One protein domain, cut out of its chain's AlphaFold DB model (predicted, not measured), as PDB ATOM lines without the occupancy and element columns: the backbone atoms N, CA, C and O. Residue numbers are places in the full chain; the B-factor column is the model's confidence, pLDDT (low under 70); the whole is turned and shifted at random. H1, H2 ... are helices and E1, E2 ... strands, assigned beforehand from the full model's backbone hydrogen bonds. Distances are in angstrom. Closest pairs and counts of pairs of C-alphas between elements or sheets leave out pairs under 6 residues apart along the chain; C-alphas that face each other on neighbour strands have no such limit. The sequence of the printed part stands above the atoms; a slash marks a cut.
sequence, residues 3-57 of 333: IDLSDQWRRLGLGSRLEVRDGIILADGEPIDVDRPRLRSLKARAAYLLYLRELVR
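What this domain is: This is residues 3 to 57 of the 333 residues of the protein "Peptidase M48" of Thermoproteus sp (UniProt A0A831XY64). One long helix, H2, crosses slantwise over one face of a three-stranded sheet, E1 E2 E3, making two layers, while short H1 grazes the sheet near E1. The 55 printed residues include H1, E1, E2, E3 and H2 in that order, class mixed. The strands form a meander, each the antiparallel neighbour of the one before. The whole is compact, radius of gyration of the C-alphas 9.8 A, spanning 26 by 24 by 16 A.

How they stand to each other: H1, residues 6 to 11, only grazes the sheet. E1, residues 18 to 21, and E2, residues 24 to 27, form a hairpin, N 19 and O 26 3.1 A apart. E2 and E3, residues 30 to 33, form another, N 25 and O 32 2.8 A apart. H2, residues 42 to 56, lies over E2 and E3, height over the sheet 9.3 A; its closest C-alphas to E2 are Ala 47 and Ala 27, 6.6 A. Every O i to N i+4 pair in H1 and H2 is within hydrogen-bond range.

Where its parts are: H1 begins at C-alpha 6 (11.037, -33.583, 9.262). H2, 21.3 A long, ends at C-alpha 56 (-0.536, -20.383, 7.757).

The domain as a whole: The printed part has no cut and no long link; no printed residue is under 70 in pLDDT.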
ATOM      1  N   ILE A   3       8.143 -28.885   0.672       84.50
ATOM      2  CA  ILE A   3       8.241 -28.443   2.074       84.50
ATOM      3  C   ILE A   3       8.835 -29.586   2.896       84.50
ATOM      4  O   ILE A   3       8.282 -30.681   2.882       84.50
ATOM      5  N   ASP A   4       9.913 -29.342   3.639       88.06
ATOM      6  CA  ASP A   4      10.459 -30.306   4.601       88.06
ATOM      7  C   ASP A   4      10.012 -29.948   6.027       88.06
ATOM      8  O   ASP A   4      10.312 -28.872   6.544       88.06
ATOM      9  N   LEU A   5       9.261 -30.855   6.651       87.75
ATOM     10  CA  LEU A   5       8.730 -30.749   8.012       87.75
ATOM     11  C   LEU A   5       9.358 -31.785   8.958       87.75
ATOM     12  O   LEU A   5       8.887 -31.952  10.088       87.75
ATOM     13  N   SER A   6      10.427 -32.466   8.532       88.88
ATOM     14  CA  SER A   6      11.037 -33.583   9.262       88.88
ATOM     15  C   SER A   6      11.515 -33.184  10.660       88.88
ATOM     16  O   SER A   6      11.394 -33.962  11.603       88.88
ATOM     17  N   ASP A   7      11.983 -31.953  10.855       87.50
ATOM     18  CA  ASP A   7      12.366 -31.452  12.182       87.50
ATOM     19  C   ASP A   7      11.184 -31.358  13.151       87.50
ATOM     20  O   ASP A   7      11.279 -31.803  14.298       87.50
ATOM     21  N   GLN A   8      10.057 -30.797  12.702       87.19
ATOM     22  CA  GLN A   8       8.844 -30.698  13.519       87.19
ATOM     23  C   GLN A   8       8.274 -32.096  13.794       87.19
ATOM     24  O   GLN A   8       7.873 -32.392  14.920       87.19
ATOM     25  N   TRP A   9       8.310 -32.970  12.786       90.06
ATOM     26  CA  TRP A   9       7.870 -34.362  12.869       90.06
ATOM     27  C   TRP A   9       8.669 -35.178  13.890       90.06
ATOM     28  O   TRP A   9       8.082 -35.843  14.750       90.06
ATOM     29  N   ARG A  10      10.004 -35.047  13.867       89.56
ATOM     30  CA  ARG A  10      10.918 -35.687  14.826       89.56
ATOM     31  C   ARG A  10      10.695 -35.194  16.250       89.56
ATOM     32  O   ARG A  10      10.638 -36.007  17.168       89.56
ATOM     33  N   ARG A  11      10.511 -33.883  16.451       89.19
ATOM     34  CA  ARG A  11      10.244 -33.301  17.784       89.19
ATOM     35  C   ARG A  11       8.956 -33.817  18.424       89.19
ATOM     36  O   ARG A  11       8.865 -33.844  19.645       89.19
ATOM     37  N   LEU A  12       7.978 -34.222  17.617       86.44
ATOM     38  CA  LEU A  12       6.733 -34.817  18.099       86.44
ATOM     39  C   LEU A  12       6.844 -36.328  18.359       86.44
ATOM     40  O   LEU A  12       5.873 -36.930  18.807       86.44
ATOM     41  N   GLY A  13       7.993 -36.953  18.074       85.88
ATOM     42  CA  GLY A  13       8.189 -38.395  18.234       85.88
ATOM     43  C   GLY A  13       7.341 -39.242  17.281       85.88
ATOM     44  O   GLY A  13       7.093 -40.415  17.551       85.88
ATOM     45  N   LEU A  14       6.852 -38.654  16.182       85.00
ATOM     46  CA  LEU A  14       5.903 -39.312  15.277       85.00
ATOM     47  C   LEU A  14       6.586 -40.094  14.150       85.00
ATOM     48  O   LEU A  14       5.972 -41.017  13.601       85.00
ATOM     49  N   GLY A  15       7.855 -39.786  13.874       85.88
ATOM     50  CA  GLY A  15       8.667 -40.477  12.886       85.88
ATOM     51  C   GLY A  15       9.936 -39.722  12.512       85.88
ATOM     52  O   GLY A  15      10.411 -38.866  13.260       85.88
ATOM     53  N   SER A  16      10.497 -40.068  11.355       84.50
ATOM     54  CA  SER A  16      11.823 -39.619  10.918       84.50
ATOM     55  C   SER A  16      11.770 -38.594   9.789       84.50
ATOM     56  O   SER A  16      12.596 -37.680   9.763       84.50
ATOM     57  N   ARG A  17      10.787 -38.726   8.890       88.00
ATOM     58  CA  ARG A  17      10.692 -37.931   7.666       88.00
ATOM     59  C   ARG A  17       9.254 -37.499   7.403       88.00
ATOM     60  O   ARG A  17       8.350 -38.331   7.377       88.00
ATOM     61  N   LEU A  18       9.064 -36.204   7.172       90.75
ATOM     62  CA  LEU A  18       7.791 -35.637   6.742       90.75
ATOM     63  C   LEU A  18       8.069 -34.556   5.711       90.75
ATOM     64  O   LEU A  18       8.568 -33.488   6.051       90.75
ATOM     65  N   GLU A  19       7.733 -34.827   4.460       91.00
ATOM     66  CA  GLU A  19       7.930 -33.877   3.368       91.00
ATOM     67  C   GLU A  19       6.638 -33.707   2.582       91.00
ATOM     68  O   GLU A  19       5.835 -34.627   2.486       91.00
ATOM     69  N   VAL A  20       6.448 -32.545   1.976       88.38
ATOM     70  CA  VAL A  20       5.380 -32.305   1.010       88.38
ATOM     71  C   VAL A  20       6.009 -32.142  -0.353       88.38
ATOM     72  O   VAL A  20       6.903 -31.318  -0.515       88.38
ATOM     73  N   ARG A  21       5.556 -32.932  -1.322       87.62
ATOM     74  CA  ARG A  21       5.994 -32.902  -2.718       87.62
ATOM     75  C   ARG A  21       4.758 -32.891  -3.600       87.62
ATOM     76  O   ARG A  21       3.949 -33.804  -3.535       87.62
ATOM     77  N   ASP A  22       4.608 -31.825  -4.377       85.69
ATOM     78  CA  ASP A  22       3.593 -31.704  -5.435       85.69
ATOM     79  C   ASP A  22       2.165 -32.065  -4.998       85.69
ATOM     80  O   ASP A  22       1.456 -32.798  -5.675       85.69
ATOM     81  N   GLY A  23       1.744 -31.530  -3.846       83.44
ATOM     82  CA  GLY A  23       0.391 -31.748  -3.315       83.44
ATOM     83  C   GLY A  23       0.214 -33.074  -2.569       83.44
ATOM     84  O   GLY A  23      -0.897 -33.418  -2.182       83.44
ATOM     85  N   ILE A  24       1.302 -33.808  -2.325       89.38
ATOM     86  CA  ILE A  24       1.304 -35.052  -1.556       89.38
ATOM     87  C   ILE A  24       2.190 -34.871  -0.328       89.38
ATOM     88  O   ILE A  24       3.354 -34.485  -0.437       89.38
ATOM     89  N   ILE A  25       1.651 -35.175   0.848       90.06
ATOM     90  CA  ILE A  25       2.422 -35.286   2.086       90.06
ATOM     91  C   ILE A  25       2.953 -36.718   2.174       90.06
ATOM     92  O   ILE A  25       2.181 -37.672   2.149       90.06
ATOM     93  N   LEU A  26       4.266 -36.868   2.287       88.00
ATOM     94  CA  LEU A  26       4.975 -38.128   2.472       88.00
ATOM     95  C   LEU A  26       5.402 -38.228   3.939       88.00
ATOM     96  O   LEU A  26       6.418 -37.651   4.335       88.00
ATOM     97  N   ALA A  27       4.615 -38.943   4.745       86.00
ATOM     98  CA  ALA A  27       4.892 -39.180   6.162       86.00
ATOM     99  C   ALA A  27       5.514 -40.573   6.337       86.00
ATOM    100  O   ALA A  27       4.814 -41.575   6.239       86.00
ATOM    101  N   ASP A  28       6.836 -40.643   6.524       83.94
ATOM    102  CA  ASP A  28       7.607 -41.899   6.585       83.94
ATOM    103  C   ASP A  28       7.291 -42.881   5.428       83.94
ATOM    104  O   ASP A  28       7.282 -44.097   5.596       83.94
ATOM    105  N   GLY A  29       7.029 -42.343   4.230       75.44
ATOM    106  CA  GLY A  29       6.708 -43.119   3.025       75.44
ATOM    107  C   GLY A  29       5.215 -43.369   2.781       75.44
ATOM    108  O   GLY A  29       4.871 -43.836   1.697       75.44
ATOM    109  N   GLU A  30       4.322 -43.016   3.712       82.50
ATOM    110  CA  GLU A  30       2.872 -43.032   3.478       82.50
ATOM    111  C   GLU A  30       2.431 -41.763   2.720       82.50
ATOM    112  O   GLU A  30       2.625 -40.655   3.233       82.50
ATOM    113  N   PRO A  31       1.831 -41.885   1.517       88.25
ATOM    114  CA  PRO A  31       1.340 -40.736   0.766       88.25
ATOM    115  C   PRO A  31      -0.053 -40.302   1.245       88.25
ATOM    116  O   PRO A  31      -0.993 -41.098   1.298       88.25
ATOM    117  N   ILE A  32      -0.203 -39.011   1.538       89.25
ATOM    118  CA  ILE A  32      -1.472 -38.362   1.876       89.25
ATOM    119  C   ILE A  32      -1.721 -37.247   0.857       89.25
ATOM    120  O   ILE A  32      -0.969 -36.276   0.793       89.25
ATOM    121  N   ASP A  33      -2.783 -37.397   0.071       88.75
ATOM    122  CA  ASP A  33      -3.274 -36.375  -0.857       88.75
ATOM    123  C   ASP A  33      -3.759 -35.143  -0.072       88.75
ATOM    124  O   ASP A  33      -4.544 -35.282   0.871       88.75
ATOM    125  N   VAL A  34      -3.265 -33.956  -0.426       87.12
ATOM    126  CA  VAL A  34      -3.614 -32.698   0.248       87.12
ATOM    127  C   VAL A  34      -5.056 -32.273  -0.030       87.12
ATOM    128  O   VAL A  34      -5.734 -31.808   0.885       87.12
ATOM    129  N   ASP A  35      -5.535 -32.452  -1.258       83.88
ATOM    130  CA  ASP A  35      -6.845 -31.964  -1.694       83.88
ATOM    131  C   ASP A  35      -7.962 -32.941  -1.307       83.88
ATOM    132  O   ASP A  35      -9.126 -32.563  -1.144       83.88
ATOM    133  N   ARG A  36      -7.625 -34.229  -1.154       84.75
ATOM    134  CA  ARG A  36      -8.565 -35.290  -0.751       84.75
ATOM    135  C   ARG A  36      -7.964 -36.206   0.321       84.75
ATOM    136  O   ARG A  36      -7.806 -37.414   0.096       84.75
ATOM    137  N   PRO A  37      -7.680 -35.673   1.520       86.25
ATOM    138  CA  PRO A  37      -6.922 -36.390   2.534       86.25
ATOM    139  C   PRO A  37      -7.710 -37.568   3.118       86.25
ATOM    140  O   PRO A  37      -8.833 -37.435   3.609       86.25
ATOM    141  N   ARG A  38      -7.096 -38.756   3.128       85.38
ATOM    142  CA  ARG A  38      -7.646 -39.968   3.765       85.38
ATOM    143  C   ARG A  38      -7.022 -40.194   5.144       85.38
ATOM    144  O   ARG A  38      -6.135 -41.023   5.319       85.38
ATOM    145  N   LEU A  39      -7.523 -39.478   6.152       88.75
ATOM    146  CA  LEU A  39      -6.928 -39.412   7.498       88.75
ATOM    147  C   LEU A  39      -7.426 -40.516   8.451       88.75
ATOM    148  O   LEU A  39      -8.202 -40.270   9.384       88.75
ATOM    149  N   ARG A  40      -6.984 -41.757   8.216       84.19
ATOM    150  CA  ARG A  40      -7.397 -42.926   9.020       84.19
ATOM    151  C   ARG A  40      -6.669 -43.041  10.362       84.19
ATOM    152  O   ARG A  40      -7.297 -43.413  11.347       84.19
ATOM    153  N   SER A  41      -5.378 -42.716  10.408       88.50
ATOM    154  CA  SER A  41      -4.541 -42.849  11.606       88.50
ATOM    155  C   SER A  41      -4.321 -41.506  12.312       88.50
ATOM    156  O   SER A  41      -4.412 -40.440  11.699       88.50
ATOM    157  N   LEU A  42      -3.985 -41.548  13.607       87.94
ATOM    158  CA  LEU A  42      -3.580 -40.352  14.358       87.94
ATOM    159  C   LEU A  42      -2.328 -39.702  13.740       87.94
ATOM    160  O   LEU A  42      -2.247 -38.480  13.664       87.94
ATOM    161  N   LYS A  43      -1.387 -40.517  13.239       87.62
ATOM    162  CA  LYS A  43      -0.192 -40.037  12.533       87.62
ATOM    163  C   LYS A  43      -0.555 -39.263  11.267       87.62
ATOM    164  O   LYS A  43      -0.092 -38.140  11.110       87.62
ATOM    165  N   ALA A  44      -1.440 -39.794  10.422       88.81
ATOM    166  CA  ALA A  44      -1.890 -39.094   9.218       88.81
ATOM    167  C   ALA A  44      -2.566 -37.754   9.557       88.81
ATOM    168  O   ALA A  44      -2.292 -36.738   8.923       88.81
ATOM    169  N   ARG A  45      -3.401 -37.729  10.605       92.00
ATOM    170  CA  ARG A  45      -4.036 -36.498  11.109       92.00
ATOM    171  C   ARG A  45      -3.008 -35.471  11.580       92.00
ATOM    172  O   ARG A  45      -3.113 -34.302  11.225       92.00
ATOM    173  N   ALA A  46      -2.007 -35.902  12.345       91.56
ATOM    174  CA  ALA A  46      -0.941 -35.030  12.826       91.56
ATOM    175  C   ALA A  46      -0.076 -34.483  11.678       91.56
ATOM    176  O   ALA A  46       0.197 -33.286  11.644       91.56
ATOM    177  N   ALA A  47       0.298 -35.332  10.717       91.50
ATOM    178  CA  ALA A  47       1.036 -34.937   9.518       91.50
ATOM    179  C   ALA A  47       0.273 -33.872   8.717       91.50
ATOM    180  O   ALA A  47       0.832 -32.836   8.356       91.50
ATOM    181  N   TYR A  48      -1.029 -34.089   8.511       93.50
ATOM    182  CA  TYR A  48      -1.888 -33.142   7.811       93.50
ATOM    183  C   TYR A  48      -2.021 -31.809   8.560       93.50
ATOM    184  O   TYR A  48      -1.875 -30.750   7.958       93.50
ATOM    185  N   LEU A  49      -2.203 -31.833   9.885       93.75
ATOM    186  CA  LEU A  49      -2.246 -30.609  10.693       93.75
ATOM    187  C   LEU A  49      -0.930 -29.828  10.659       93.75
ATOM    188  O   LEU A  49      -0.966 -28.601  10.616       93.75
ATOM    189  N   LEU A  50       0.223 -30.499  10.660       92.06
ATOM    190  CA  LEU A  50       1.518 -29.826  10.509       92.06
ATOM    191  C   LEU A  50       1.646 -29.150   9.148       92.06
ATOM    192  O   LEU A  50       2.086 -28.004   9.081       92.06
ATOM    193  N   TYR A  51       1.210 -29.826   8.086       92.12
ATOM    194  CA  TYR A  51       1.169 -29.236   6.755       92.12
ATOM    195  C   TYR A  51       0.279 -27.986   6.710       92.12
ATOM    196  O   TYR A  51       0.744 -26.917   6.310       92.12
ATOM    197  N   LEU A  52      -0.969 -28.089   7.182       92.69
ATOM    198  CA  LEU A  52      -1.892 -26.952   7.231       92.69
ATOM    199  C   LEU A  52      -1.332 -25.803   8.071       92.69
ATOM    200  O   LEU A  52      -1.482 -24.638   7.705       92.69
ATOM    201  N   ARG A  53      -0.657 -26.121   9.182       90.94
ATOM    202  CA  ARG A  53      -0.012 -25.126  10.039       90.94
ATOM    203  C   ARG A  53       1.105 -24.398   9.306       90.94
ATOM    204  O   ARG A  53       1.222 -23.189   9.466       90.94
ATOM    205  N   GLU A  54       1.911 -25.108   8.521       89.25
ATOM    206  CA  GLU A  54       2.988 -24.494   7.743       89.25
ATOM    207  C   GLU A  54       2.434 -23.526   6.690       89.25
ATOM    208  O   GLU A  54       2.983 -22.437   6.531       89.25
ATOM    209  N   LEU A  55       1.297 -23.850   6.056       87.88
ATOM    210  CA  LEU A  55       0.630 -22.944   5.111       87.88
ATOM    211  C   LEU A  55       0.220 -21.605   5.739       87.88
ATOM    212  O   LEU A  55       0.207 -20.589   5.046       87.88
ATOM    213  N   VAL A  56      -0.115 -21.594   7.033       87.12
ATOM    214  CA  VAL A  56      -0.536 -20.383   7.757       87.12
ATOM    215  C   VAL A  56       0.554 -19.775   8.647       87.12
ATOM    216  O   VAL A  56       0.317 -18.739   9.264       87.12
ATOM    217  N   ARG A  57       1.750 -20.380   8.721       77.44
ATOM    218  CA  ARG A  57       2.821 -20.014   9.675       77.44
ATOM    219  C   ARG A  57       3.393 -18.607   9.468       77.44
ATOM    220  O   ARG A  57       4.041 -18.076  10.364       77.44
TER     221      ARG A  57